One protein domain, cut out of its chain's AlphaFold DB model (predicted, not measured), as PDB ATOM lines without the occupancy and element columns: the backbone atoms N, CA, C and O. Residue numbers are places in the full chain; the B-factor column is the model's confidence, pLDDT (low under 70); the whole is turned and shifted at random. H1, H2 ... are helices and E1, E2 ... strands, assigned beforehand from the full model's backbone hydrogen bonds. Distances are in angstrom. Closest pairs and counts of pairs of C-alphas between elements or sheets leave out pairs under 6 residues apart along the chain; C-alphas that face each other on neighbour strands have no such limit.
ATOM      1  N   LYS A   6     -16.304  -1.553   6.400       85.75
ATOM      2  CA  LYS A   6     -15.235  -1.615   7.401       85.75
ATOM      3  C   LYS A   6     -15.477  -2.821   8.293       85.75
ATOM      4  O   LYS A   6     -16.512  -2.912   8.952       85.75
ATOM      5  N   VAL A   7     -14.494  -3.709   8.349       87.88
ATOM      6  CA  VAL A   7     -14.527  -4.887   9.217       87.88
ATOM      7  C   VAL A   7     -13.407  -4.820  10.241       87.88
ATOM      8  O   VAL A   7     -12.310  -4.326   9.961       87.88
ATOM      9  N   TYR A   8     -13.686  -5.317  11.439       88.38
ATOM     10  CA  TYR A   8     -12.658  -5.649  12.414       88.38
ATOM     11  C   TYR A   8     -12.539  -7.155  12.533       88.38
ATOM     12  O   TYR A   8     -13.545  -7.858  12.520       88.38
ATOM     13  N   ILE A   9     -11.306  -7.617  12.668       89.88
ATOM     14  CA  ILE A   9     -10.964  -9.014  12.866       89.88
ATOM     15  C   ILE A   9     -10.195  -9.101  14.180       89.88
ATOM     16  O   ILE A   9      -9.115  -8.519  14.289       89.88
ATOM     17  N   ASP A  10     -10.762  -9.789  15.164       88.06
ATOM     18  CA  ASP A  10     -10.151 -10.007  16.474       88.06
ATOM     19  C   ASP A  10      -9.637 -11.439  16.554       88.06
ATOM     20  O   ASP A  10     -10.420 -12.376  16.449       88.06
ATOM     21  N   CYS A  11      -8.337 -11.611  16.777       87.94
ATOM     22  CA  CYS A  11      -7.709 -12.915  16.934       87.94
ATOM     23  C   CYS A  11      -7.387 -13.198  18.402       87.94
ATOM     24  O   CYS A  11      -6.578 -12.490  19.014       87.94
ATOM     25  N   TYR A  12      -7.971 -14.265  18.935       84.31
ATOM     26  CA  TYR A  12      -7.709 -14.798  20.266       84.31
ATOM     27  C   TYR A  12      -6.897 -16.083  20.130       84.31
ATOM     28  O   TYR A  12      -7.365 -17.058  19.547       84.31
ATOM     29  N   ASP A  13      -5.695 -16.097  20.698       82.94
ATOM     30  CA  ASP A  13      -4.829 -17.272  20.696       82.94
ATOM     31  C   ASP A  13      -4.309 -17.545  22.110       82.94
ATOM     32  O   ASP A  13      -3.527 -16.776  22.676       82.94
ATOM     33  N   ALA A  14      -4.761 -18.656  22.689       74.25
ATOM     34  CA  ALA A  14      -4.362 -19.082  24.025       74.25
ATOM     35  C   ALA A  14      -2.897 -19.551  24.096       74.25
ATOM     36  O   ALA A  14      -2.318 -19.548  25.179       74.25
ATOM     37  N   ASN A  15      -2.299 -19.925  22.965       77.50
ATOM     38  CA  ASN A  15      -0.925 -20.413  22.874       77.50
ATOM     39  C   ASN A  15       0.088 -19.297  22.576       77.50
ATOM     40  O   ASN A  15       1.291 -19.527  22.648       77.50
ATOM     41  N   GLY A  16      -0.384 -18.081  22.285       82.31
ATOM     42  CA  GLY A  16       0.466 -16.898  22.167       82.31
ATOM     43  C   GLY A  16       1.073 -16.628  20.787       82.31
ATOM     44  O   GLY A  16       1.846 -15.676  20.682       82.31
ATOM     45  N   PHE A  17       0.694 -17.359  19.732       87.81
ATOM     46  CA  PHE A  17       1.171 -17.158  18.351       87.81
ATOM     47  C   PHE A  17       0.446 -16.002  17.652       87.81
ATOM     48  O   PHE A  17      -0.095 -16.117  16.549       87.81
ATOM     49  N   TYR A  18       0.347 -14.865  18.338       88.25
ATOM     50  CA  TYR A  18      -0.428 -13.721  17.874       88.25
ATOM     51  C   TYR A  18       0.140 -13.111  16.583       88.25
ATOM     52  O   TYR A  18      -0.638 -12.652  15.747       88.25
ATOM     53  N   GLU A  19       1.464 -13.100  16.407       92.00
ATOM     54  CA  GLU A  19       2.101 -12.557  15.199       92.00
ATOM     55  C   GLU A  19       1.856 -13.462  13.993       92.00
ATOM     56  O   GLU A  19       1.427 -12.992  12.945       92.00
ATOM     57  N   GLU A  20       2.017 -14.770  14.161       92.31
ATOM     58  CA  GLU A  20       1.794 -15.762  13.115       92.31
ATOM     59  C   GLU A  20       0.316 -15.783  12.701       92.31
ATOM     60  O   GLU A  20      -0.026 -15.841  11.521       92.31
ATOM     61  N   ASN A  21      -0.604 -15.670  13.663       91.44
ATOM     62  CA  ASN A  21      -2.025 -15.477  13.372       91.44
ATOM     63  C   ASN A  21      -2.303 -14.169  12.619       91.44
ATOM     64  O   ASN A  21      -3.091 -14.154  11.673       91.44
ATOM     65  N   TYR A  22      -1.662 -13.069  13.018       92.94
ATOM     66  CA  TYR A  22      -1.769 -11.795  12.314       92.94
ATOM     67  C   TYR A  22      -1.292 -11.914  10.861       92.94
ATOM     68  O   TYR A  22      -1.978 -11.442   9.953       92.94
ATOM     69  N   GLU A  23      -0.166 -12.584  10.622       94.62
ATOM     70  CA  GLU A  23       0.368 -12.834   9.284       94.62
ATOM     71  C   GLU A  23      -0.597 -13.659   8.429       94.62
ATOM     72  O   GLU A  23      -0.870 -13.284   7.286       94.62
ATOM     73  N   ARG A  24      -1.198 -14.712   8.998       94.25
ATOM     74  CA  ARG A  24      -2.238 -15.507   8.325       94.25
ATOM     75  C   ARG A  24      -3.448 -14.660   7.928       94.25
ATOM     76  O   ARG A  24      -3.888 -14.717   6.779       94.25
ATOM     77  N   ILE A  25      -3.954 -13.826   8.843       94.81
ATOM     78  CA  ILE A  25      -5.076 -12.912   8.571       94.81
ATOM     79  C   ILE A  25      -4.703 -11.933   7.453       94.81
ATOM     80  O   ILE A  25      -5.468 -11.762   6.506       94.81
ATOM     81  N   MET A  26      -3.527 -11.306   7.528       95.25
ATOM     82  CA  MET A  26      -3.050 -10.356   6.521       95.25
ATOM     83  C   MET A  26      -2.903 -10.991   5.140       95.25
ATOM     84  O   MET A  26      -3.304 -10.391   4.139       95.25
ATOM     85  N   LEU A  27      -2.361 -12.206   5.075       94.94
ATOM     86  CA  LEU A  27      -2.209 -12.957   3.836       94.94
ATOM     87  C   LEU A  27      -3.571 -13.178   3.170       94.94
ATOM     88  O   LEU A  27      -3.771 -12.760   2.030       94.94
ATOM     89  N   VAL A  28      -4.533 -13.735   3.906       93.62
ATOM     90  CA  VAL A  28      -5.884 -14.007   3.394       93.62
ATOM     91  C   VAL A  28      -6.604 -12.722   2.994       93.62
ATOM     92  O   VAL A  28      -7.146 -12.623   1.894       93.62
ATOM     93  N   MET A  29      -6.568 -11.701   3.848       93.88
ATOM     94  CA  MET A  29      -7.250 -10.432   3.603       93.88
ATOM     95  C   MET A  29      -6.646  -9.648   2.429       93.88
ATOM     96  O   MET A  29      -7.373  -8.953   1.710       93.88
ATOM     97  N   SER A  30      -5.338  -9.749   2.195       91.19
ATOM     98  CA  SER A  30      -4.694  -9.115   1.036       91.19
ATOM     99  C   SER A  30      -4.999  -9.851  -0.269       91.19
ATOM    100  O   SER A  30      -5.257  -9.204  -1.286       91.19
ATOM    101  N   LYS A  31      -5.022 -11.188  -0.236       90.81
ATOM    102  CA  LYS A  31      -5.192 -12.034  -1.421       90.81
ATOM    103  C   LYS A  31      -6.641 -12.185  -1.858       90.81
ATOM    104  O   LYS A  31      -6.929 -12.031  -3.038       90.81
ATOM    105  N   LEU A  32      -7.546 -12.458  -0.923       86.00
ATOM    106  CA  LEU A  32      -8.935 -12.797  -1.243       86.00
ATOM    107  C   LEU A  32      -9.880 -11.607  -1.119       86.00
ATOM    108  O   LEU A  32     -10.832 -11.502  -1.882       86.00
ATOM    109  N   ALA A  33      -9.611 -10.690  -0.187       78.88
ATOM    110  CA  ALA A  33     -10.518  -9.582   0.104       78.88
ATOM    111  C   ALA A  33     -10.126  -8.251  -0.550       78.88
ATOM    112  O   ALA A  33     -10.799  -7.241  -0.311       78.88
ATOM    113  N   THR A  34      -9.011  -8.236  -1.302       76.75
ATOM    114  CA  THR A  34      -8.355  -7.041  -1.877       76.75
ATOM    115  C   THR A  34      -8.400  -5.858  -0.907       76.75
ATOM    116  O   THR A  34      -8.744  -4.725  -1.251       76.75
ATOM    117  N   SER A  35      -8.162  -6.163   0.365       82.81
ATOM    118  CA  SER A  35      -8.490  -5.257   1.452       82.81
ATOM    119  C   SER A  35      -7.303  -4.378   1.804       82.81
ATOM    120  O   SER A  35      -6.139  -4.737   1.615       82.81
ATOM    121  N   ARG A  36      -7.602  -3.204   2.356       85.94
ATOM    122  CA  ARG A  36      -6.592  -2.308   2.910       85.94
ATOM    123  C   ARG A  36      -6.617  -2.401   4.427       85.94
ATOM    124  O   ARG A  36      -7.637  -2.094   5.044       85.94
ATOM    125  N   LEU A  37      -5.479  -2.745   5.030       90.50
ATOM    126  CA  LEU A  37      -5.298  -2.616   6.474       90.50
ATOM    127  C   LEU A  37      -5.322  -1.131   6.859       90.50
ATOM    128  O   LEU A  37      -4.577  -0.314   6.317       90.50
ATOM    129  N   LEU A  38      -6.182  -0.789   7.811       86.62
ATOM    130  CA  LEU A  38      -6.320   0.556   8.361       86.62
ATOM    131  C   LEU A  38      -5.621   0.697   9.711       86.62
ATOM    132  O   LEU A  38      -5.090   1.761  10.021       86.62
ATOM    133  N   LYS A  39      -5.673  -0.346  10.545       87.81
ATOM    134  CA  LYS A  39      -5.118  -0.312  11.899       87.81
ATOM    135  C   LYS A  39      -4.858  -1.717  12.422       87.81
ATOM    136  O   LYS A  39      -5.669  -2.612  12.199       87.81
ATOM    137  N   ARG A  40      -3.785  -1.858  13.193       91.19
ATOM    138  CA  ARG A  40      -3.524  -2.985  14.090       91.19
ATOM    139  C   ARG A  40      -3.468  -2.462  15.523       91.19
ATOM    140  O   ARG A  40      -2.853  -1.424  15.765       91.19
ATOM    141  N   GLU A  41      -4.112  -3.141  16.462       88.00
ATOM    142  CA  GLU A  41      -4.089  -2.763  17.876       88.00
ATOM    143  C   GLU A  41      -4.275  -3.967  18.805       88.00
ATOM    144  O   GLU A  41      -4.896  -4.961  18.441       88.00
ATOM    145  N   TRP A  42      -3.741  -3.864  20.022       86.31
ATOM    146  CA  TRP A  42      -4.045  -4.804  21.098       86.31
ATOM    147  C   TRP A  42      -5.344  -4.394  21.773       86.31
ATOM    148  O   TRP A  42      -5.502  -3.233  22.155       86.31
ATOM    149  N   VAL A  43      -6.249  -5.347  21.964       82.12
ATOM    150  CA  VAL A  43      -7.498  -5.116  22.687       82.12
ATOM    151  C   VAL A  43      -7.714  -6.203  23.728       82.12
ATOM    152  O   VAL A  43      -7.178  -7.304  23.631       82.12
ATOM    153  N   SER A  44      -8.501  -5.872  24.745       78.19
ATOM    154  CA  SER A  44      -9.100  -6.863  25.630       78.19
ATOM    155  C   SER A  44     -10.561  -6.988  25.238       78.19
ATOM    156  O   SER A  44     -11.294  -5.995  25.250       78.19
ATOM    157  N   SER A  45     -10.988  -8.188  24.875       68.12
ATOM    158  CA  SER A  45     -12.362  -8.459  24.461       68.12
ATOM    159  C   SER A  45     -12.828  -9.809  24.994       68.12
ATOM    160  O   SER A  45     -12.031 -10.639  25.430       68.12
ATOM    161  N   GLN A  46     -14.145 -10.000  25.034       65.94
ATOM    162  CA  GLN A  46     -14.716 -11.287  25.409       65.94
ATOM    163  C   GLN A  46     -14.685 -12.214  24.196       65.94
ATOM    164  O   GLN A  46     -15.354 -11.944  23.191       65.94
ATOM    165  N   ALA A  47     -13.931 -13.305  24.320       60.97
ATOM    166  CA  ALA A  47     -13.996 -14.412  23.379       60.97
ATOM    167  C   ALA A  47     -15.411 -15.021  23.378       60.97
ATOM    168  O   ALA A  47     -16.220 -14.787  24.290       60.97
ATOM    169  N   VAL A  48     -15.731 -15.808  22.350       53.50
ATOM    170  CA  VAL A  48     -16.949 -16.627  22.351       53.50
ATOM    171  C   VAL A  48     -16.900 -17.550  23.582       53.50
ATOM    172  O   VAL A  48     -15.935 -18.280  23.773       53.50
ATOM    173  N   GLY A  49     -17.890 -17.442  24.479       52.69
ATOM    174  CA  GLY A  49     -17.896 -18.121  25.790       52.69
ATOM    175  C   GLY A  49     -17.735 -17.200  27.012       52.69
ATOM    176  O   GLY A  49     -17.910 -17.648  28.140       52.69
ATOM    177  N   GLY A  50     -17.473 -15.901  26.816       57.03
ATOM    178  CA  GLY A  50     -17.579 -14.875  27.868       57.03
ATOM    179  C   GLY A  50     -16.295 -14.579  28.651       57.03
ATOM    180  O   GLY A  50     -16.252 -13.588  29.390       57.03
ATOM    181  N   THR A  51     -15.237 -15.365  28.454       60.47
ATOM    182  CA  THR A  51     -13.922 -15.129  29.062       60.47
ATOM    183  C   THR A  51     -13.244 -13.913  28.430       60.47
ATOM    184  O   THR A  51     -13.185 -13.784  27.206       60.47
ATOM    185  N   TRP A  52     -12.733 -13.005  29.262       66.06
ATOM    186  CA  TRP A  52     -11.919 -11.882  28.797       66.06
ATOM    187  C   TRP A  52     -10.531 -12.379  28.411       66.06
ATOM    188  O   TRP A  52      -9.837 -12.971  29.233       66.06
ATOM    189  N   ALA A  53     -10.121 -12.096  27.181       71.69
ATOM    190  CA  ALA A  53      -8.804 -12.438  26.674       71.69
ATOM    191  C   ALA A  53      -8.194 -11.241  25.941       71.69
ATOM    192  O   ALA A  53      -8.898 -10.369  25.417       71.69
ATOM    193  N   ARG A  54      -6.862 -11.189  25.943       77.31
ATOM    194  CA  ARG A  54      -6.116 -10.261  25.101       77.31
ATOM    195  C   ARG A  54      -6.157 -10.790  23.671       77.31
ATOM    196  O   ARG A  54      -5.982 -11.983  23.453       77.31
ATOM    197  N   SER A  55      -6.388  -9.908  22.714       82.81
ATOM    198  CA  SER A  55      -6.458 -10.249  21.297       82.81
ATOM    199  C   SER A  55      -5.759  -9.191  20.454       82.81
ATOM    200  O   SER A  55      -5.605  -8.030  20.860       82.81
ATOM    201  N   ILE A  56      -5.314  -9.602  19.268       89.00
ATOM    202  CA  ILE A  56      -4.927  -8.659  18.220       89.00
ATOM    203  C   ILE A  56      -6.175  -8.322  17.420       89.00
ATOM    204  O   ILE A  56      -6.807  -9.211  16.856       89.00
ATOM    205  N   ARG A  57      -6.485  -7.030  17.325       90.12
ATOM    206  CA  ARG A  57      -7.517  -6.498  16.440       90.12
ATOM    207  C   ARG A  57      -6.888  -5.891  15.197       90.12
ATOM    208  O   ARG A  57      -6.038  -5.001  15.284       90.12
ATOM    209  N   CYS A  58      -7.385  -6.308  14.043       91.31
ATOM    210  CA  CYS A  58      -7.041  -5.755  12.742       91.31
ATOM    211  C   CYS A  58      -8.270  -5.103  12.117       91.31
ATOM    212  O   CYS A  58      -9.327  -5.720  12.024       91.31
ATOM    213  N   LYS A  59      -8.144  -3.850  11.684       90.88
ATOM    214  CA  LYS A  59      -9.201  -3.117  10.986       90.88
ATOM    215  C   LYS A  59      -8.914  -3.100   9.493       90.88
ATOM    216  O   LYS A  59      -7.866  -2.591   9.098       90.88
ATOM    217  N   PHE A  60      -9.871  -3.534   8.685       90.75
ATOM    218  CA  PHE A  60      -9.775  -3.530   7.229       90.75
ATOM    219  C   PHE A  60     -10.900  -2.724   6.582       90.75
ATOM    220  O   PHE A  60     -12.008  -2.625   7.112       90.75
ATOM    221  N   GLU A  61     -10.601  -2.162   5.415       89.75
ATOM    222  CA  GLU A  61     -11.587  -1.705   4.434       89.75
ATOM    223  C   GLU A  61     -11.601  -2.694   3.265       89.75
ATOM    224  O   GLU A  61     -10.543  -3.017   2.718       89.75
ATOM    225  N   THR A  62     -12.780  -3.189   2.894       87.38
ATOM    226  CA  THR A  62     -12.947  -4.238   1.880       87.38
ATOM    227  C   THR A  62     -14.307  -4.141   1.186       87.38
ATOM    228  O   THR A  62     -15.224  -3.488   1.682       87.38
ATOM    229  N   ASN A  63     -14.414  -4.780   0.022       85.50
ATOM    230  CA  ASN A  63     -15.668  -4.950  -0.713       85.50
ATOM    231  C   ASN A  63     -16.346  -6.299  -0.423       85.50
ATOM    232  O   ASN A  63     -17.420  -6.547  -0.959       85.50
ATOM    233  N   LEU A  64     -15.709  -7.185   0.351       87.75
ATOM    234  CA  LEU A  64     -16.290  -8.483   0.679       87.75
ATOM    235  C   LEU A  64     -17.324  -8.381   1.796       87.75
ATOM    236  O   LEU A  64     -17.203  -7.563   2.712       87.75
ATOM    237  N   ASP A  65     -18.307  -9.276   1.731       88.50
ATOM    238  CA  ASP A  65     -19.286  -9.451   2.792       88.50
ATOM    239  C   ASP A  65     -18.616  -9.987   4.065       88.50
ATOM    240  O   ASP A  65     -17.728 -10.845   4.032       88.50
ATOM    241  N   ALA A  66     -19.046  -9.486   5.220       89.00
ATOM    242  CA  ALA A  66     -18.443  -9.857   6.491       89.00
ATOM    243  C   ALA A  66     -18.665 -11.344   6.857       89.00
ATOM    244  O   ALA A  66     -17.826 -11.918   7.555       89.00
ATOM    245  N   HIS A  67     -19.731 -11.990   6.365       90.25
ATOM    246  CA  HIS A  67     -19.957 -13.432   6.531       90.25
ATOM    247  C   HIS A  67     -18.982 -14.255   5.679       90.25
ATOM    248  O   HIS A  67     -18.467 -15.276   6.141       90.25
ATOM    249  N   GLU A  68     -18.668 -13.791   4.469       91.75
ATOM    250  CA  GLU A  68     -17.646 -14.420   3.624       91.75
ATOM    251  C   GLU A  68     -16.260 -14.306   4.272       91.75
ATOM    252  O   GLU A  68     -15.553 -15.302   4.416       91.75
ATOM    253  N   ILE A  69     -15.913 -13.126   4.793       93.12
ATOM    254  CA  ILE A  69     -14.659 -12.926   5.535       93.12
ATOM    255  C   ILE A  69     -14.602 -13.843   6.755       93.12
ATOM    256  O   ILE A  69     -13.580 -14.492   6.975       93.12
ATOM    257  N   LYS A  70     -15.684 -13.944   7.540       92.62
ATOM    258  CA  LYS A  70     -15.718 -14.861   8.687       92.62
ATOM    259  C   LYS A  70     -15.554 -16.315   8.246       92.62
ATOM    260  O   LYS A  70     -14.859 -17.045   8.939       92.62
ATOM    261  N   SER A  71     -16.082 -16.722   7.093       92.44
ATOM    262  CA  SER A  71     -15.860 -18.072   6.555       92.44
ATOM    263  C   SER A  71     -14.374 -18.333   6.278       92.44
ATOM    264  O   SER A  71     -13.848 -19.376   6.668       92.44
ATOM    265  N   PHE A  72     -13.653 -17.364   5.703       93.62
ATOM    266  CA  PHE A  72     -12.200 -17.479   5.535       93.62
ATOM    267  C   PHE A  72     -11.456 -17.515   6.868       93.62
ATOM    268  O   PHE A  72     -10.544 -18.321   7.035       93.62
ATOM    269  N   MET A  73     -11.851 -16.671   7.824       93.75
ATOM    270  CA  MET A  73     -11.242 -16.660   9.151       93.75
ATOM    271  C   MET A  73     -11.451 -17.998   9.863       93.75
ATOM    272  O   MET A  73     -10.492 -18.536  10.397       93.75
ATOM    273  N   VAL A  74     -12.641 -18.602   9.776       90.12
ATOM    274  CA  VAL A  74     -12.897 -19.965  10.276       90.12
ATOM    275  C   VAL A  74     -11.972 -20.982   9.606       90.12
ATOM    276  O   VAL A  74     -11.424 -21.842  10.283       90.12
ATOM    277  N   GLY A  75     -11.697 -20.851   8.307       89.50
ATOM    278  CA  GLY A  75     -10.694 -21.678   7.629       89.50
ATOM    279  C   GLY A  75      -9.258 -21.520   8.167       89.50
ATOM    280  O   GLY A  75      -8.451 -22.433   8.006       89.50
ATOM    281  N   LEU A  76      -8.919 -20.399   8.814       90.62
ATOM    282  CA  LEU A  76      -7.618 -20.171   9.464       90.62
ATOM    283  C   LEU A  76      -7.564 -20.657  10.915       90.62
ATOM    284  O   LEU A  76      -6.481 -20.930  11.437       90.62
ATOM    285  N   GLU A  77      -8.715 -20.751  11.575       86.81
ATOM    286  CA  GLU A  77      -8.811 -21.209  12.960       86.81
ATOM    287  C   GLU A  77      -8.366 -22.673  13.103       86.81
ATOM    288  O   GLU A  77      -7.950 -23.073  14.187       86.81
ATOM    289  N   TYR A  78      -8.386 -23.453  12.017       75.12
ATOM    290  CA  TYR A  78      -8.096 -24.885  12.010       75.12
ATOM    291  C   TYR A  78      -6.980 -25.250  11.036       75.12
ATOM    292  O   TYR A  78      -6.710 -24.554  10.056       75.12
ATOM    293  N   SER A  79      -6.365 -26.397  11.298       67.38
ATOM    294  CA  SER A  79      -5.365 -27.008  10.428       67.38
ATOM    295  C   SER A  79      -5.650 -28.493  10.246       67.38
ATOM    296  O   SER A  79      -6.493 -29.063  10.940       67.38
ATOM    297  N   ASP A  80      -4.982 -29.104   9.272       62.06
ATOM    298  CA  ASP A  80      -5.109 -30.530   8.992       62.06
ATOM    299  C   ASP A  80      -4.648 -31.344  10.203       62.06
ATOM    300  O   ASP A  80      -3.483 -31.288  10.585       62.06
ATOM    301  N   LEU A  81      -5.555 -32.131  10.783       52.66
ATOM    302  CA  LEU A  81      -5.295 -32.997  11.937       52.66
ATOM    303  C   LEU A  81      -4.116 -33.944  11.721       52.66
ATOM    304  O   LEU A  81      -3.408 -34.241  12.681       52.66
ATOM    305  N   ASN A  82      -3.891 -34.388  10.480       59.47
ATOM    306  CA  ASN A  82      -2.763 -35.256  10.134       59.47
ATOM    307  C   ASN A  82      -1.422 -34.508  10.161       59.47
ATOM    308  O   ASN A  82      -0.365 -35.119  10.290       59.47
ATOM    309  N   SER A  83      -1.470 -33.180  10.052       53.16
ATOM    310  CA  SER A  83      -0.326 -32.272  10.165       53.16
ATOM    311  C   SER A  83      -0.164 -31.718  11.591       53.16
ATOM    312  O   SER A  83       0.879 -31.156  11.930       53.16
ATOM    313  N   VAL A  84      -1.167 -31.919  12.455       55.25
ATOM    314  CA  VAL A  84      -1.158 -31.522  13.865       55.25
ATOM    315  C   VAL A  84      -0.469 -32.605  14.708       55.25
ATOM    316  O   VAL A  84      -0.838 -33.775  14.627       55.25
ATOM    317  N   PRO A  85       0.500 -32.251  15.572       53.16
ATOM    318  CA  PRO A  85       1.049 -33.178  16.560       53.16
ATOM    319  C   PRO A  85      -0.069 -33.816  17.401       53.16
ATOM    320  O   PRO A  85      -0.841 -33.081  18.009       53.16
ATOM    321  N   GLU A  86      -0.120 -35.149  17.506       56.00
ATOM    322  CA  GLU A  86      -1.174 -35.900  18.231       56.00
ATOM    323  C   GLU A  86      -1.470 -35.350  19.627       56.00
ATOM    324  O   GLU A  86      -2.602 -35.283  20.082       56.00
ATOM    325  N   ALA A  87      -0.446 -34.878  20.319       50.00
ATOM    326  CA  ALA A  87      -0.591 -34.371  21.670       50.00
ATOM    327  C   ALA A  87      -1.146 -32.934  21.755       50.00
ATOM    328  O   ALA A  87      -1.153 -32.350  22.836       50.00
ATOM    329  N   LEU A  88      -1.547 -32.339  20.634       49.28
ATOM    330  CA  LEU A  88      -2.405 -31.157  20.570       49.28
ATOM    331  C   LEU A  88      -3.833 -31.514  20.150       49.28
ATOM    332  O   LEU A  88      -4.689 -30.632  20.124       49.28
ATOM    333  N   HIS A  89      -4.115 -32.782  19.835       58.91
ATOM    334  CA  HIS A  89      -5.489 -33.219  19.639       58.91
ATOM    335  C   HIS A  89      -6.264 -32.959  20.939       58.91
ATOM    336  O   HIS A  89      -5.730 -33.189  22.029       58.91
ATOM    337  N   PRO A  90      -7.492 -32.423  20.864       53.19
ATOM    338  CA  PRO A  90      -8.287 -32.171  22.053       53.19
ATOM    339  C   PRO A  90      -8.409 -33.432  22.913       53.19
ATOM    340  O   PRO A  90      -8.779 -34.497  22.426       53.19
ATOM    341  N   SER A  91      -8.186 -33.294  24.219       48.19
ATOM    342  CA  SER A  91      -8.233 -34.392  25.196       48.19
ATOM    343  C   SER A  91      -9.598 -35.089  25.322       48.19
ATOM    344  O   SER A  91      -9.705 -36.100  26.011       48.19
ATOM    345  N   ASN A  92     -10.648 -34.550  24.692       51.22
ATOM    346  CA  ASN A  92     -12.048 -34.907  24.931       51.22
ATOM    347  C   ASN A  92     -12.727 -35.565  23.711       51.22
ATOM    348  O   ASN A  92     -13.934 -35.406  23.550       51.22
ATOM    349  N   ASN A  93     -11.983 -36.256  22.840       48.31
ATOM    350  CA  ASN A  93     -12.493 -36.805  21.568       48.31
ATOM    351  C   ASN A  93     -13.111 -35.747  20.631       48.31
ATOM    352  O   ASN A  93     -13.980 -36.069  19.827       48.31
ATOM    353  N   ALA A  94     -12.715 -34.474  20.738       50.94
ATOM    354  CA  ALA A  94     -13.087 -33.522  19.700       50.94
ATOM    355  C   ALA A  94     -12.160 -33.760  18.505       50.94
ATOM    356  O   ALA A  94     -10.952 -33.562  18.608       50.94
ATOM    357  N   ASP A  95     -12.739 -34.150  17.373       52.03
ATOM    358  CA  ASP A  95     -12.032 -34.451  16.123       52.03
ATOM    359  C   ASP A  95     -11.406 -33.206  15.467       52.03
ATOM    360  O   ASP A  95     -11.153 -33.196  14.272       52.03
ATOM    361  N   THR A  96     -11.209 -32.097  16.185       52.53
ATOM    362  CA  THR A  96     -10.784 -30.827  15.585       52.53
ATOM    363  C   THR A  96      -9.826 -30.051  16.467       52.53
ATOM    364  O   THR A  96     -10.179 -29.620  17.564       52.53
ATOM    365  N   PHE A  97      -8.633 -29.794  15.938       59.56
ATOM    366  CA  PHE A  97      -7.648 -28.910  16.540       59.56
ATOM    367  C   PHE A  97      -7.811 -27.473  16.029       59.56
ATOM    368  O   PHE A  97      -7.866 -27.246  14.818       59.56
ATOM    369  N   ARG A  98      -7.858 -26.509  16.957       66.00
ATOM    370  CA  ARG A  98      -8.057 -25.084  16.669       66.00
ATOM    371  C   ARG A  98      -6.860 -24.271  17.167       66.00
ATOM    372  O   ARG A  98      -6.543 -24.301  18.352       66.00
ATOM    373  N   PHE A  99      -6.208 -23.543  16.265       67.75
ATOM    374  CA  PHE A  99      -5.055 -22.690  16.553       67.75
ATOM    375  C   PHE A  99      -5.426 -21.359  17.205       67.75
ATOM    376  O   PHE A  99      -4.684 -20.857  18.041       67.75
ATOM    377  N   ALA A 100      -6.548 -20.775  16.796       79.81
ATOM    378  CA  ALA A 100      -7.035 -19.499  17.299       79.81
ATOM    379  C   ALA A 100      -8.550 -19.409  17.123       79.81
ATOM    380  O   ALA A 100      -9.127 -20.121  16.306       79.81
ATOM    381  N   ASP A 101      -9.186 -18.518  17.874       84.50
ATOM    382  CA  ASP A 101     -10.545 -18.052  17.608       84.50
ATOM    383  C   ASP A 101     -10.456 -16.696  16.910       84.50
ATOM    384  O   ASP A 101      -9.766 -15.805  17.410       84.50
ATOM    385  N   ILE A 102     -11.099 -16.527  15.753       88.25
ATOM    386  CA  ILE A 102     -10.978 -15.299  14.967       88.25
ATOM    387  C   ILE A 102     -12.358 -14.701  14.731       88.25
ATOM    388  O   ILE A 102     -13.094 -15.090  13.828       88.25
ATOM    389  N   ASP A 103     -12.723 -13.699  15.513       86.75
ATOM    390  CA  ASP A 103     -14.008 -13.026  15.384       86.75
ATOM    391  C   ASP A 103     -13.990 -11.959  14.292       86.75
ATOM    392  O   ASP A 103     -13.036 -11.193  14.175       86.75
ATOM    393  N   VAL A 104     -15.095 -11.845  13.551       87.38
ATOM    394  CA  VAL A 104     -15.305 -10.764  12.580       87.38
ATOM    395  C   VAL A 104     -16.444  -9.874  13.052       87.38
ATOM    396  O   VAL A 104     -17.503 -10.343  13.470       87.38
ATOM    397  N   ILE A 105     -16.218  -8.568  12.997       86.75
ATOM    398  CA  ILE A 105     -17.169  -7.547  13.422       86.75
ATOM    399  C   ILE A 105     -17.405  -6.616  12.239       86.75
ATOM    400  O   ILE A 105     -16.507  -5.885  11.815       86.75
ATOM    401  N   GLU A 106     -18.632  -6.629  11.728       83.81
ATOM    402  CA  GLU A 106     -19.069  -5.715  10.678       83.81
ATOM    403  C   GLU A 106     -19.445  -4.363  11.298       83.81
ATOM    404  O   GLU A 106     -20.285  -4.304  12.203       83.81
ATOM    405  N   LEU A 107     -18.863  -3.264  10.807       77.12
ATOM    406  CA  LEU A 107     -19.391  -1.931  11.075       77.12
ATOM    407  C   LEU A 107     -20.315  -1.488   9.948       77.12
ATOM    408  O   LEU A 107     -19.869  -1.245   8.828       77.12
ATOM    409  N   ARG A 108     -21.575  -1.240  10.293       65.12
ATOM    410  CA  ARG A 108     -22.479  -0.453   9.454       65.12
ATOM    411  C   ARG A 108     -22.424   0.983   9.950       65.12
ATOM    412  O   ARG A 108     -22.939   1.286  11.027       65.12
ATOM    413  N   GLU A 109     -21.733   1.857   9.223       55.56
ATOM    414  CA  GLU A 109     -21.746   3.286   9.538       55.56
ATOM    415  C   GLU A 109     -23.181   3.799   9.353       55.56
ATOM    416  O   GLU A 109     -23.692   3.855   8.241       55.56
ATOM    417  N   LYS A 110     -23.861   4.148  10.451       47.22
ATOM    418  CA  LYS A 110     -24.966   5.105  10.376       47.22
ATOM    419  C   LYS A 110     -24.333   6.487  10.432       47.22
ATOM    420  O   LYS A 110     -23.582   6.770  11.370       47.22
ATOM    421  N   GLU A 111     -24.597   7.315   9.427       39.81
ATOM    422  CA  GLU A 111     -24.156   8.709   9.397       39.81
ATOM    423  C   GLU A 111     -24.433   9.388  10.753       39.81
ATOM    424  O   GLU A 111     -25.551   9.354  11.265       39.81
ATOM    425  N   GLY A 112     -23.396   9.974  11.362       43.09
ATOM    426  CA  GLY A 112     -23.541  10.892  12.498       43.09
ATOM    427  C   GLY A 112     -23.132  10.402  13.896       43.09
ATOM    428  O   GLY A 112     -23.119  11.225  14.810       43.09
ATOM    429  N   SER A 113     -22.742   9.141  14.127       43.44
ATOM    430  CA  SER A 113     -22.279   8.743  15.475       43.44
ATOM    431  C   SER A 113     -20.773   8.963  15.658       43.44
ATOM    432  O   SER A 113     -19.955   8.325  14.996       43.44
ATOM    433  N   ALA A 114     -20.423   9.867  16.574       39.97
ATOM    434  CA  ALA A 114     -19.071  10.301  16.911       39.97
ATOM    435  C   ALA A 114     -18.025   9.165  16.968       39.97
ATOM    436  O   ALA A 114     -18.090   8.261  17.797       39.97
ATOM    437  N   VAL A 115     -16.986   9.306  16.142       45.41
ATOM    438  CA  VAL A 115     -15.806   8.425  15.973       45.41
ATOM    439  C   VAL A 115     -14.901   8.354  17.227       45.41
ATOM    440  O   VAL A 115     -13.856   7.708  17.244       45.41
ATOM    441  N   SER A 116     -15.298   8.977  18.333       38.34
ATOM    442  CA  SER A 116     -14.478   9.178  19.525       38.34
ATOM    443  C   SER A 116     -15.002   8.352  20.701       38.34
ATOM    444  O   SER A 116     -15.822   8.834  21.479       38.34
ATOM    445  N   ARG A 117     -14.536   7.094  20.788       39.00
ATOM    446  CA  ARG A 117     -14.387   6.228  21.991       39.00
ATOM    447  C   ARG A 117     -14.584   4.744  21.651       39.00
ATOM    448  O   ARG A 117     -15.473   4.083  22.173       39.00
ATOM    449  N   ILE A 118     -13.705   4.179  20.824       45.53
ATOM    450  CA  ILE A 118     -13.630   2.718  20.642       45.53
ATOM    451  C   ILE A 118     -12.218   2.247  21.007       45.53
ATOM    452  O   ILE A 118     -11.490   1.714  20.185       45.53
ATOM    453  N   ALA A 119     -11.812   2.501  22.253       41.50
ATOM    454  CA  ALA A 119     -10.576   1.962  22.836       41.50
ATOM    455  C   ALA A 119     -10.851   0.999  24.007       41.50
ATOM    456  O   ALA A 119      -9.946   0.653  24.752       41.50
ATOM    457  N   GLY A 120     -12.097   0.552  24.203       42.34
ATOM    458  CA  GLY A 120     -12.383  -0.347  25.330       42.34
ATOM    459  C   GLY A 120     -13.683  -1.132  25.267       42.34
ATOM    460  O   GLY A 120     -13.799  -2.155  25.932       42.34
ATOM    461  N   ARG A 121     -14.670  -0.707  24.472       43.53
ATOM    462  CA  ARG A 121     -15.928  -1.442  24.304       43.53
ATOM    463  C   ARG A 121     -16.484  -1.191  22.908       43.53
ATOM    464  O   ARG A 121     -17.092  -0.153  22.677       43.53
ATOM    465  N   LEU A 122     -16.352  -2.160  22.003       46.94
ATOM    466  CA  LEU A 122     -17.318  -2.335  20.910       46.94
ATOM    467  C   LEU A 122     -18.641  -2.807  21.543       46.94
ATOM    468  O   LEU A 122     -19.045  -3.954  21.420       46.94
ATOM    469  N   LYS A 123     -19.280  -1.940  22.328       45.56
ATOM    470  CA  LYS A 123     -20.678  -2.089  22.720       45.56
ATOM    471  C   LYS A 123     -21.437  -1.058  21.894       45.56
ATOM    472  O   LYS A 123     -21.178   0.125  22.075       45.56
ATOM    473  N   LEU A 124     -22.367  -1.532  21.056       41.66
ATOM    474  CA  LEU A 124     -23.587  -0.841  20.584       41.66
ATOM    475  C   LEU A 124     -23.761  -0.526  19.083       41.66
ATOM    476  O   LEU A 124     -24.794   0.047  18.749       41.66
ATOM    477  N   SER A 125     -22.898  -0.949  18.150       46.94
ATOM    478  CA  SER A 125     -23.261  -0.824  16.713       46.94
ATOM    479  C   SER A 125     -22.753  -1.897  15.747       46.94
ATOM    480  O   SER A 125     -23.356  -2.057  14.689       46.94
ATOM    481  N   GLY A 126     -21.697  -2.646  16.079       56.41
ATOM    482  CA  GLY A 126     -21.191  -3.714  15.212       56.41
ATOM    483  C   GLY A 126     -21.866  -5.058  15.482       56.41
ATOM    484  O   GLY A 126     -21.948  -5.475  16.641       56.41
ATOM    485  N   LYS A 127     -22.330  -5.750  14.432       70.19
ATOM    486  CA  LYS A 127     -22.769  -7.150  14.539       70.19
ATOM    487  C   LYS A 127     -21.513  -8.025  14.555       70.19
ATOM    488  O   LYS A 127     -20.764  -8.046  13.581       70.19
ATOM    489  N   LYS A 128     -21.267  -8.710  15.674       80.12
ATOM    490  CA  LYS A 128     -20.274  -9.790  15.746       80.12
ATOM    491  C   LYS A 128     -20.829 -10.981  14.965       80.12
ATOM    492  O   LYS A 128     -21.971 -11.358  15.206       80.12
ATOM    493  N   ILE A 129     -20.039 -11.528  14.050       81.88
ATOM    494  CA  ILE A 129     -20.400 -12.697  13.248       81.88
ATOM    495  C   ILE A 129     -19.656 -13.892  13.837       81.88
ATOM    496  O   ILE A 129     -18.434 -14.009  13.712       81.88
ATOM    497  N   GLY A 130     -20.394 -14.739  14.547       77.50
ATOM    498  CA  GLY A 130     -19.895 -15.999  15.078       77.50
ATOM    499  C   GLY A 130     -20.000 -17.129  14.055       77.50
ATOM    500  O   GLY A 130     -20.620 -16.991  13.004       77.50
ATOM    501  N   ILE A 131     -19.432 -18.289  14.389       78.81
ATOM    502  CA  ILE A 131     -19.569 -19.507  13.570       78.81
ATOM    503  C   ILE A 131     -21.047 -19.887  13.404       78.81
ATOM    504  O   ILE A 131     -21.479 -20.205  12.301       78.81
ATOM    505  N   GLY A 132     -21.847 -19.775  14.472       78.69
ATOM    506  CA  GLY A 132     -23.282 -20.081  14.442       78.69
ATOM    507  C   GLY A 132     -24.119 -19.175  13.530       78.69
ATOM    508  O   GLY A 132     -25.219 -19.567  13.160       78.69
ATOM    509  N   ASP A 133     -23.608 -18.003  13.133       80.94
ATOM    510  CA  ASP A 133     -24.265 -17.142  12.140       80.94
ATOM    511  C   ASP A 133     -24.046 -17.630  10.696       80.94
ATOM    512  O   ASP A 133     -24.765 -17.208   9.793       80.94
ATOM    513  N   LEU A 134     -23.037 -18.480  10.468       84.12
ATOM    514  CA  LEU A 134     -22.656 -18.997   9.149       84.12
ATOM    515  C   LEU A 134     -23.014 -20.461   8.944       84.12
ATOM    516  O   LEU A 134     -23.247 -20.897   7.818       84.12
ATOM    517  N   ARG A 135     -22.946 -21.230  10.031       81.44
ATOM    518  CA  ARG A 135     -22.962 -22.684   9.996       81.44
ATOM    519  C   ARG A 135     -24.212 -23.192   9.290       81.44
ATOM    520  O   ARG A 135     -25.335 -22.838   9.643       81.44
ATOM    521  N   THR A 136     -23.993 -24.095   8.346       73.38
ATOM    522  CA  THR A 136     -25.046 -24.903   7.736       73.38
ATOM    523  C   THR A 136     -24.827 -26.358   8.151       73.38
ATOM    524  O   THR A 136     -23.702 -26.848   8.106       73.38
ATOM    525  N   GLY A 137     -25.883 -27.027   8.619       78.50
ATOM    526  CA  GLY A 137     -25.808 -28.393   9.151       78.50
ATOM    527  C   GLY A 137     -25.521 -28.486  10.655       78.50
ATOM    528  O   GLY A 137     -25.470 -27.479  11.369       78.50
ATOM    529  N   ASP A 138     -25.366 -29.724  11.126       74.94
ATOM    530  CA  ASP A 138     -25.347 -30.054  12.557       74.94
ATOM    531  C   ASP A 138     -23.933 -30.255  13.135       74.94
ATOM    532  O   ASP A 138     -23.774 -30.241  14.356       74.94
ATOM    533  N   SER A 139     -22.907 -30.388  12.282       80.69
ATOM    534  CA  SER A 139     -21.518 -30.654  12.683       80.69
ATOM    535  C   SER A 139     -20.613 -29.433  12.499       80.69
ATOM    536  O   SER A 139     -20.336 -29.002  11.377       80.69
ATOM    537  N   ASP A 140     -20.101 -28.899  13.611       76.69
ATOM    538  CA  ASP A 140     -19.132 -27.794  13.601       76.69
ATOM    539  C   ASP A 140     -17.831 -28.209  12.906       76.69
ATOM    540  O   ASP A 140     -17.268 -27.437  12.133       76.69
ATOM    541  N   SER A 141     -17.388 -29.447  13.126       75.12
ATOM    542  CA  SER A 141     -16.162 -29.987  12.544       75.12
ATOM    543  C   SER A 141     -16.233 -30.076  11.021       75.12
ATOM    544  O   SER A 141     -15.300 -29.666  10.331       75.12
ATOM    545  N   GLU A 142     -17.352 -30.554  10.474       78.94
ATOM    546  CA  GLU A 142     -17.541 -30.631   9.022       78.94
ATOM    547  C   GLU A 142     -17.626 -29.243   8.387       78.94
ATOM    548  O   GLU A 142     -16.983 -28.990   7.363       78.94
ATOM    549  N   PHE A 143     -18.372 -28.326   9.012       84.56
ATOM    550  CA  PHE A 143     -18.508 -26.951   8.536       84.56
ATOM    551  C   PHE A 143     -17.148 -26.252   8.454       84.56
ATOM    552  O   PHE A 143     -16.774 -25.685   7.427       84.56
ATOM    553  N   VAL A 144     -16.367 -26.365   9.518       84.31
ATOM    554  CA  VAL A 144     -15.013 -25.832   9.607       84.31
ATOM    555  C   VAL A 144     -14.089 -26.396   8.527       84.31
ATOM    556  O   VAL A 144     -13.380 -25.641   7.856       84.31
ATOM    557  N   LEU A 145     -14.090 -27.719   8.336       81.12
ATOM    558  CA  LEU A 145     -13.268 -28.366   7.313       81.12
ATOM    559  C   LEU A 145     -13.676 -27.908   5.910       81.12
ATOM    560  O   LEU A 145     -12.818 -27.733   5.044       81.12
ATOM    561  N   SER A 146     -14.970 -27.677   5.688       85.50
ATOM    562  CA  SER A 146     -15.469 -27.078   4.452       85.50
ATOM    563  C   SER A 146     -14.925 -25.660   4.255       85.50
ATOM    564  O   SER A 146     -14.398 -25.363   3.183       85.50
ATOM    565  N   CYS A 147     -14.957 -24.806   5.286       89.50
ATOM    566  CA  CYS A 147     -14.359 -23.467   5.233       89.50
ATOM    567  C   CYS A 147     -12.859 -23.513   4.906       89.50
ATOM    568  O   CYS A 147     -12.387 -22.729   4.083       89.50
ATOM    569  N   ARG A 148     -12.103 -24.453   5.492       88.75
ATOM    570  CA  ARG A 148     -10.678 -24.646   5.173       88.75
ATOM    571  C   ARG A 148     -10.470 -25.040   3.712       88.75
ATOM    572  O   ARG A 148      -9.595 -24.484   3.051       88.75
ATOM    573  N   LYS A 149     -11.254 -25.994   3.202       87.25
ATOM    574  CA  LYS A 149     -11.162 -26.443   1.805       87.25
ATOM    575  C   LYS A 149     -11.458 -25.304   0.831       87.25
ATOM    576  O   LYS A 149     -10.687 -25.114  -0.105       87.25
ATOM    577  N   ASP A 150     -12.518 -24.531   1.074       90.75
ATOM    578  CA  ASP A 150     -12.866 -23.368   0.248       90.75
ATOM    579  C   ASP A 150     -11.768 -22.295   0.291       90.75
ATOM    580  O   ASP A 150     -11.330 -21.817  -0.755       90.75
ATOM    581  N   LEU A 151     -11.236 -21.988   1.481       91.94
ATOM    582  CA  LEU A 151     -10.116 -21.057   1.638       91.94
ATOM    583  C   LEU A 151      -8.912 -21.471   0.778       91.94
ATOM    584  O   LEU A 151      -8.409 -20.674  -0.012       91.94
ATOM    585  N   LEU A 152      -8.456 -22.722   0.905       90.38
ATOM    586  CA  LEU A 152      -7.294 -23.218   0.163       90.38
ATOM    587  C   LEU A 152      -7.541 -23.271  -1.350       90.38
ATOM    588  O   LEU A 152      -6.624 -23.001  -2.128       90.38
ATOM    589  N   ALA A 153      -8.762 -23.593  -1.779       90.50
ATOM    590  CA  ALA A 153      -9.122 -23.623  -3.194       90.50
ATOM    591  C   ALA A 153      -9.059 -22.231  -3.847       90.50
ATOM    592  O   ALA A 153      -8.749 -22.127  -5.033       90.50
ATOM    593  N   ARG A 154      -9.326 -21.169  -3.077       93.88
ATOM    594  CA  ARG A 154      -9.323 -19.779  -3.560       93.88
ATOM    595  C   ARG A 154      -7.954 -19.107  -3.516       93.88
ATOM    596  O   ARG A 154      -7.734 -18.147  -4.251       93.88
ATOM    597  N   LEU A 155      -7.052 -19.564  -2.652       92.12
ATOM    598  CA  LEU A 155      -5.686 -19.049  -2.598       92.12
ATOM    599  C   LEU A 155      -4.875 -19.524  -3.811       92.12
ATOM    600  O   LEU A 155      -4.974 -20.679  -4.231       92.12
ATOM    601  N   ASP A 156      -4.044 -18.630  -4.350       94.56
ATOM    602  CA  ASP A 156      -3.016 -19.005  -5.322       94.56
ATOM    603  C   ASP A 156      -1.937 -19.896  -4.674       94.56
ATOM    604  O   ASP A 156      -1.875 -20.040  -3.450       94.56
ATOM    605  N   GLU A 157      -1.125 -20.556  -5.501       91.81
ATOM    606  CA  GLU A 157      -0.106 -21.505  -5.037       91.81
ATOM    607  C   GLU A 157       0.891 -20.854  -4.071       91.81
ATOM    608  O   GLU A 157       1.055 -21.347  -2.955       91.81
ATOM    609  N   ASP A 158       1.432 -19.690  -4.433       94.75
ATOM    610  CA  ASP A 158       2.343 -18.912  -3.591       94.75
ATOM    611  C   ASP A 158       1.739 -18.573  -2.217       94.75
ATOM    612  O   ASP A 158       2.425 -18.596  -1.194       94.75
ATOM    613  N   ALA A 159       0.458 -18.193  -2.164       93.31
ATOM    614  CA  ALA A 159      -0.213 -17.884  -0.909       93.31
ATOM    615  C   ALA A 159      -0.485 -19.143  -0.083       93.31
ATOM    616  O   ALA A 159      -0.386 -19.086   1.142       93.31
ATOM    617  N   ARG A 160      -0.797 -20.278  -0.719       91.19
ATOM    618  CA  ARG A 160      -0.931 -21.558  -0.012       91.19
ATOM    619  C   ARG A 160       0.385 -21.993   0.619       91.19
ATOM    620  O   ARG A 160       0.374 -22.399   1.777       91.19
ATOM    621  N   GLU A 161       1.492 -21.885  -0.108       89.88
ATOM    622  CA  GLU A 161       2.816 -22.255   0.399       89.88
ATOM    623  C   GLU A 161       3.212 -21.375   1.592       89.88
ATOM    624  O   GLU A 161       3.533 -21.887   2.661       89.88
ATOM    625  N   LYS A 162       3.040 -20.052   1.479       94.25
ATOM    626  CA  LYS A 162       3.287 -19.123   2.596       94.25
ATOM    627  C   LYS A 162       2.420 -19.412   3.816       94.25
ATOM    628  O   LYS A 162       2.900 -19.320   4.942       94.25
ATOM    629  N   LEU A 163       1.141 -19.733   3.609       91.62
ATOM    630  CA  LEU A 163       0.248 -20.106   4.705       91.62
ATOM    631  C   LEU A 163       0.757 -21.370   5.411       91.62
ATOM    632  O   LEU A 163       0.813 -21.398   6.640       91.62
ATOM    633  N   LEU A 164       1.163 -22.378   4.638       87.88
ATOM    634  CA  LEU A 164       1.701 -23.629   5.160       87.88
ATOM    635  C   LEU A 164       3.013 -23.415   5.930       87.88
ATOM    636  O   LEU A 164       3.196 -24.004   6.994       87.88
ATOM    637  N   ASP A 165       3.902 -22.552   5.443       90.56
ATOM    638  CA  ASP A 165       5.158 -22.222   6.123       90.56
ATOM    639  C   ASP A 165       4.925 -21.591   7.498       90.56
ATOM    640  O   ASP A 165       5.550 -22.000   8.484       90.56
ATOM    641  N   ILE A 166       3.989 -20.639   7.589       91.81
ATOM    642  CA  ILE A 166       3.614 -20.014   8.865       91.81
ATOM    643  C   ILE A 166       3.069 -21.079   9.828       91.81
ATOM    644  O   ILE A 166       3.496 -21.162  10.981       91.81
ATOM    645  N   GLU A 167       2.157 -21.932   9.356       87.56
ATOM    646  CA  GLU A 167       1.554 -22.997  10.168       87.56
ATOM    647  C   GLU A 167       2.600 -24.015  10.654       87.56
ATOM    648  O   GLU A 167       2.610 -24.388  11.830       87.56
ATOM    649  N   ASN A 168       3.543 -24.403   9.794       84.88
ATOM    650  CA  ASN A 168       4.660 -25.275  10.155       84.88
ATOM    651  C   ASN A 168       5.577 -24.648  11.214       84.88
ATOM    652  O   ASN A 168       6.062 -25.358  12.103       84.88
ATOM    653  N   GLY A 169       5.794 -23.331  11.152       87.31
ATOM    654  CA  GLY A 169       6.507 -22.573  12.180       87.31
ATOM    655  C   GLY A 169       5.844 -22.711  13.551       87.31
ATOM    656  O   GLY A 169       6.495 -23.138  14.508       87.31
ATOM    657  N   ILE A 170       4.532 -22.463  13.618       85.75
ATOM    658  CA  ILE A 170       3.737 -22.618  14.845       85.75
ATOM    659  C   ILE A 170       3.867 -24.047  15.394       85.75
ATOM    660  O   ILE A 170       4.160 -24.248  16.575       85.75
ATOM    661  N   PHE A 171       3.704 -25.066  14.543       78.88
ATOM    662  CA  PHE A 171       3.797 -26.463  14.975       78.88
ATOM    663  C   PHE A 171       5.165 -26.829  15.539       78.88
ATOM    664  O   PHE A 171       5.262 -27.580  16.514       78.88
ATOM    665  N   LYS A 172       6.235 -26.324  14.927       83.44
ATOM    666  CA  LYS A 172       7.598 -26.585  15.379       83.44
ATOM    667  C   LYS A 172       7.839 -26.016  16.774       83.44
ATOM    668  O   LYS A 172       8.429 -26.707  17.603       83.44
ATOM    669  N   GLU A 173       7.361 -24.808  17.044       83.12
ATOM    670  CA  GLU A 173       7.492 -24.183  18.362       83.12
ATOM    671  C   GLU A 173       6.610 -24.871  19.412       83.12
ATOM    672  O   GLU A 173       7.084 -25.173  20.507       83.12
ATOM    673  N   LEU A 174       5.384 -25.267  19.060       77.56
ATOM    674  CA  LEU A 174       4.527 -26.070  19.943       77.56
ATOM    675  C   LEU A 174       5.150 -27.420  20.328       77.56
ATOM    676  O   LEU A 174       4.968 -27.884  21.455       77.56
ATOM    677  N   LYS A 175       5.894 -28.059  19.414       73.75
ATOM    678  CA  LYS A 175       6.650 -29.287  19.715       73.75
ATOM    679  C   LYS A 175       7.831 -29.035  20.660       73.75
ATOM    680  O   LYS A 175       8.187 -29.949  21.392       73.75
ATOM    681  N   ARG A 176       8.442 -27.843  20.619       75.62
ATOM    682  CA  ARG A 176       9.625 -27.461  21.418       75.62
ATOM    683  C   ARG A 176       9.304 -26.947  22.813       75.62
ATOM    684  O   ARG A 176      10.148 -27.061  23.689       75.62
ATOM    685  N   ALA A 177       8.130 -26.354  23.022       64.38
ATOM    686  CA  ALA A 177       7.686 -25.848  24.325       64.38
ATOM    687  C   ALA A 177       7.347 -26.974  25.333       64.38
ATOM    688  O   ALA A 177       6.589 -26.768  26.280       64.38
ATOM    689  N   ARG A 178       7.882 -28.171  25.095       57.34
ATOM    690  CA  ARG A 178       7.660 -29.428  25.801       57.34
ATOM    691  C   ARG A 178       9.011 -30.037  26.128       57.34
ATOM    692  O   ARG A 178       9.116 -30.606  27.231       57.34
TER     693      ARG A 178
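Overview. This is residues 6 to 178 of the 178 residues of an uncharacterized protein of Candidatus Thorarchaeota archaeon SMTZ-45 (UniProt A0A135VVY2). A strongly twisted sheet of five strands has two helices, H1 and H2, packed over one face; H4 runs side by side with H1, and H3 crosses H2. A long loop, residues 108 to 126, reaches away at one end of the longest axis, and H4 ends at the other. The printed part has 173 residues, with four named helices and five named strands in the order E1 H1 E2 E3 H2 E4 E5 H3 H4. The sheet's order is E2 E3 E1 E4 E5, all antiparallel, and the class is mixed, helices and strands. The whole is compact, with a radius of gyration of the C-alphas of 16.1 A and spans of 52 by 35 by 33 A.

Along the chain. Find C-alpha 6 at (-15.235, -1.615, 7.401); there E1 begins and runs to residue 12, 19.9 A. H1 follows, residues 18 to 31, 19.9 A. E2, residues 36 to 46, is 25.6 A long and bends by 75 degrees at residue 42; E3, residues 52 to 62, is 28.0 A long and bends by 58 degrees at residue 55. H2 takes residues 66 to 77, starting at (-18.443, -9.857, 6.491). Next come E4, residues 101 to 107, 19.5 A, and the short E5, residues 127 to 129. H3 spans residues 140 to 154, 21.3 A, and H4, residues 157 to 176, runs 28.8 A to C-alpha 176 at (9.625, -27.461, 21.418).

Arrangement. Begin with the sheet, where N 10 and O 103 of E1 and E4 are 2.8 A apart, within hydrogen-bond range. Likewise look at N 9 and O 58 of E1 and E3, 2.8 A, at N 57 and O 41 of the hairpin E2 and E3, 2.8 A, and at N 129 and O 104 of the hairpin E4 and E5, 2.9 A. H1 and H2 are on the same face, in two layers, helices on one face of a sheet. H1, at a height over the sheet of 8.8 A, lies over E3 and E1. E1, H1, E2 and E3, H2, E4 are split strand-helix-strand units, each with another strand between its two strands, and both crossovers are right-handed. H1 touches H4 at a shallow tilt of 9 degrees, opposite ways, closest at the C-alphas of Glu 20 and Ile 166, 6.3 A. H2, with residues 71 to 76 alone, touches H3 about perpendicular, at 79 degrees; their closest C-alphas, Gly 75 and Arg 148, are 3.9 A apart. Every O i to N i+4 pair is within hydrogen-bond range in H1, H2, H3 and H4.

Size, cuts and confidence. Look for the two C-alphas farthest apart, Gly 112 and Arg 178, 52.7 A. The printed part has no cut. The links H2 to E4 and E4 to E5 are long. The mean pLDDT of the printed part is 76.6; it is under 70 in residues 45 to 52, 79 to 99, 108 to 126 and 177 to 178.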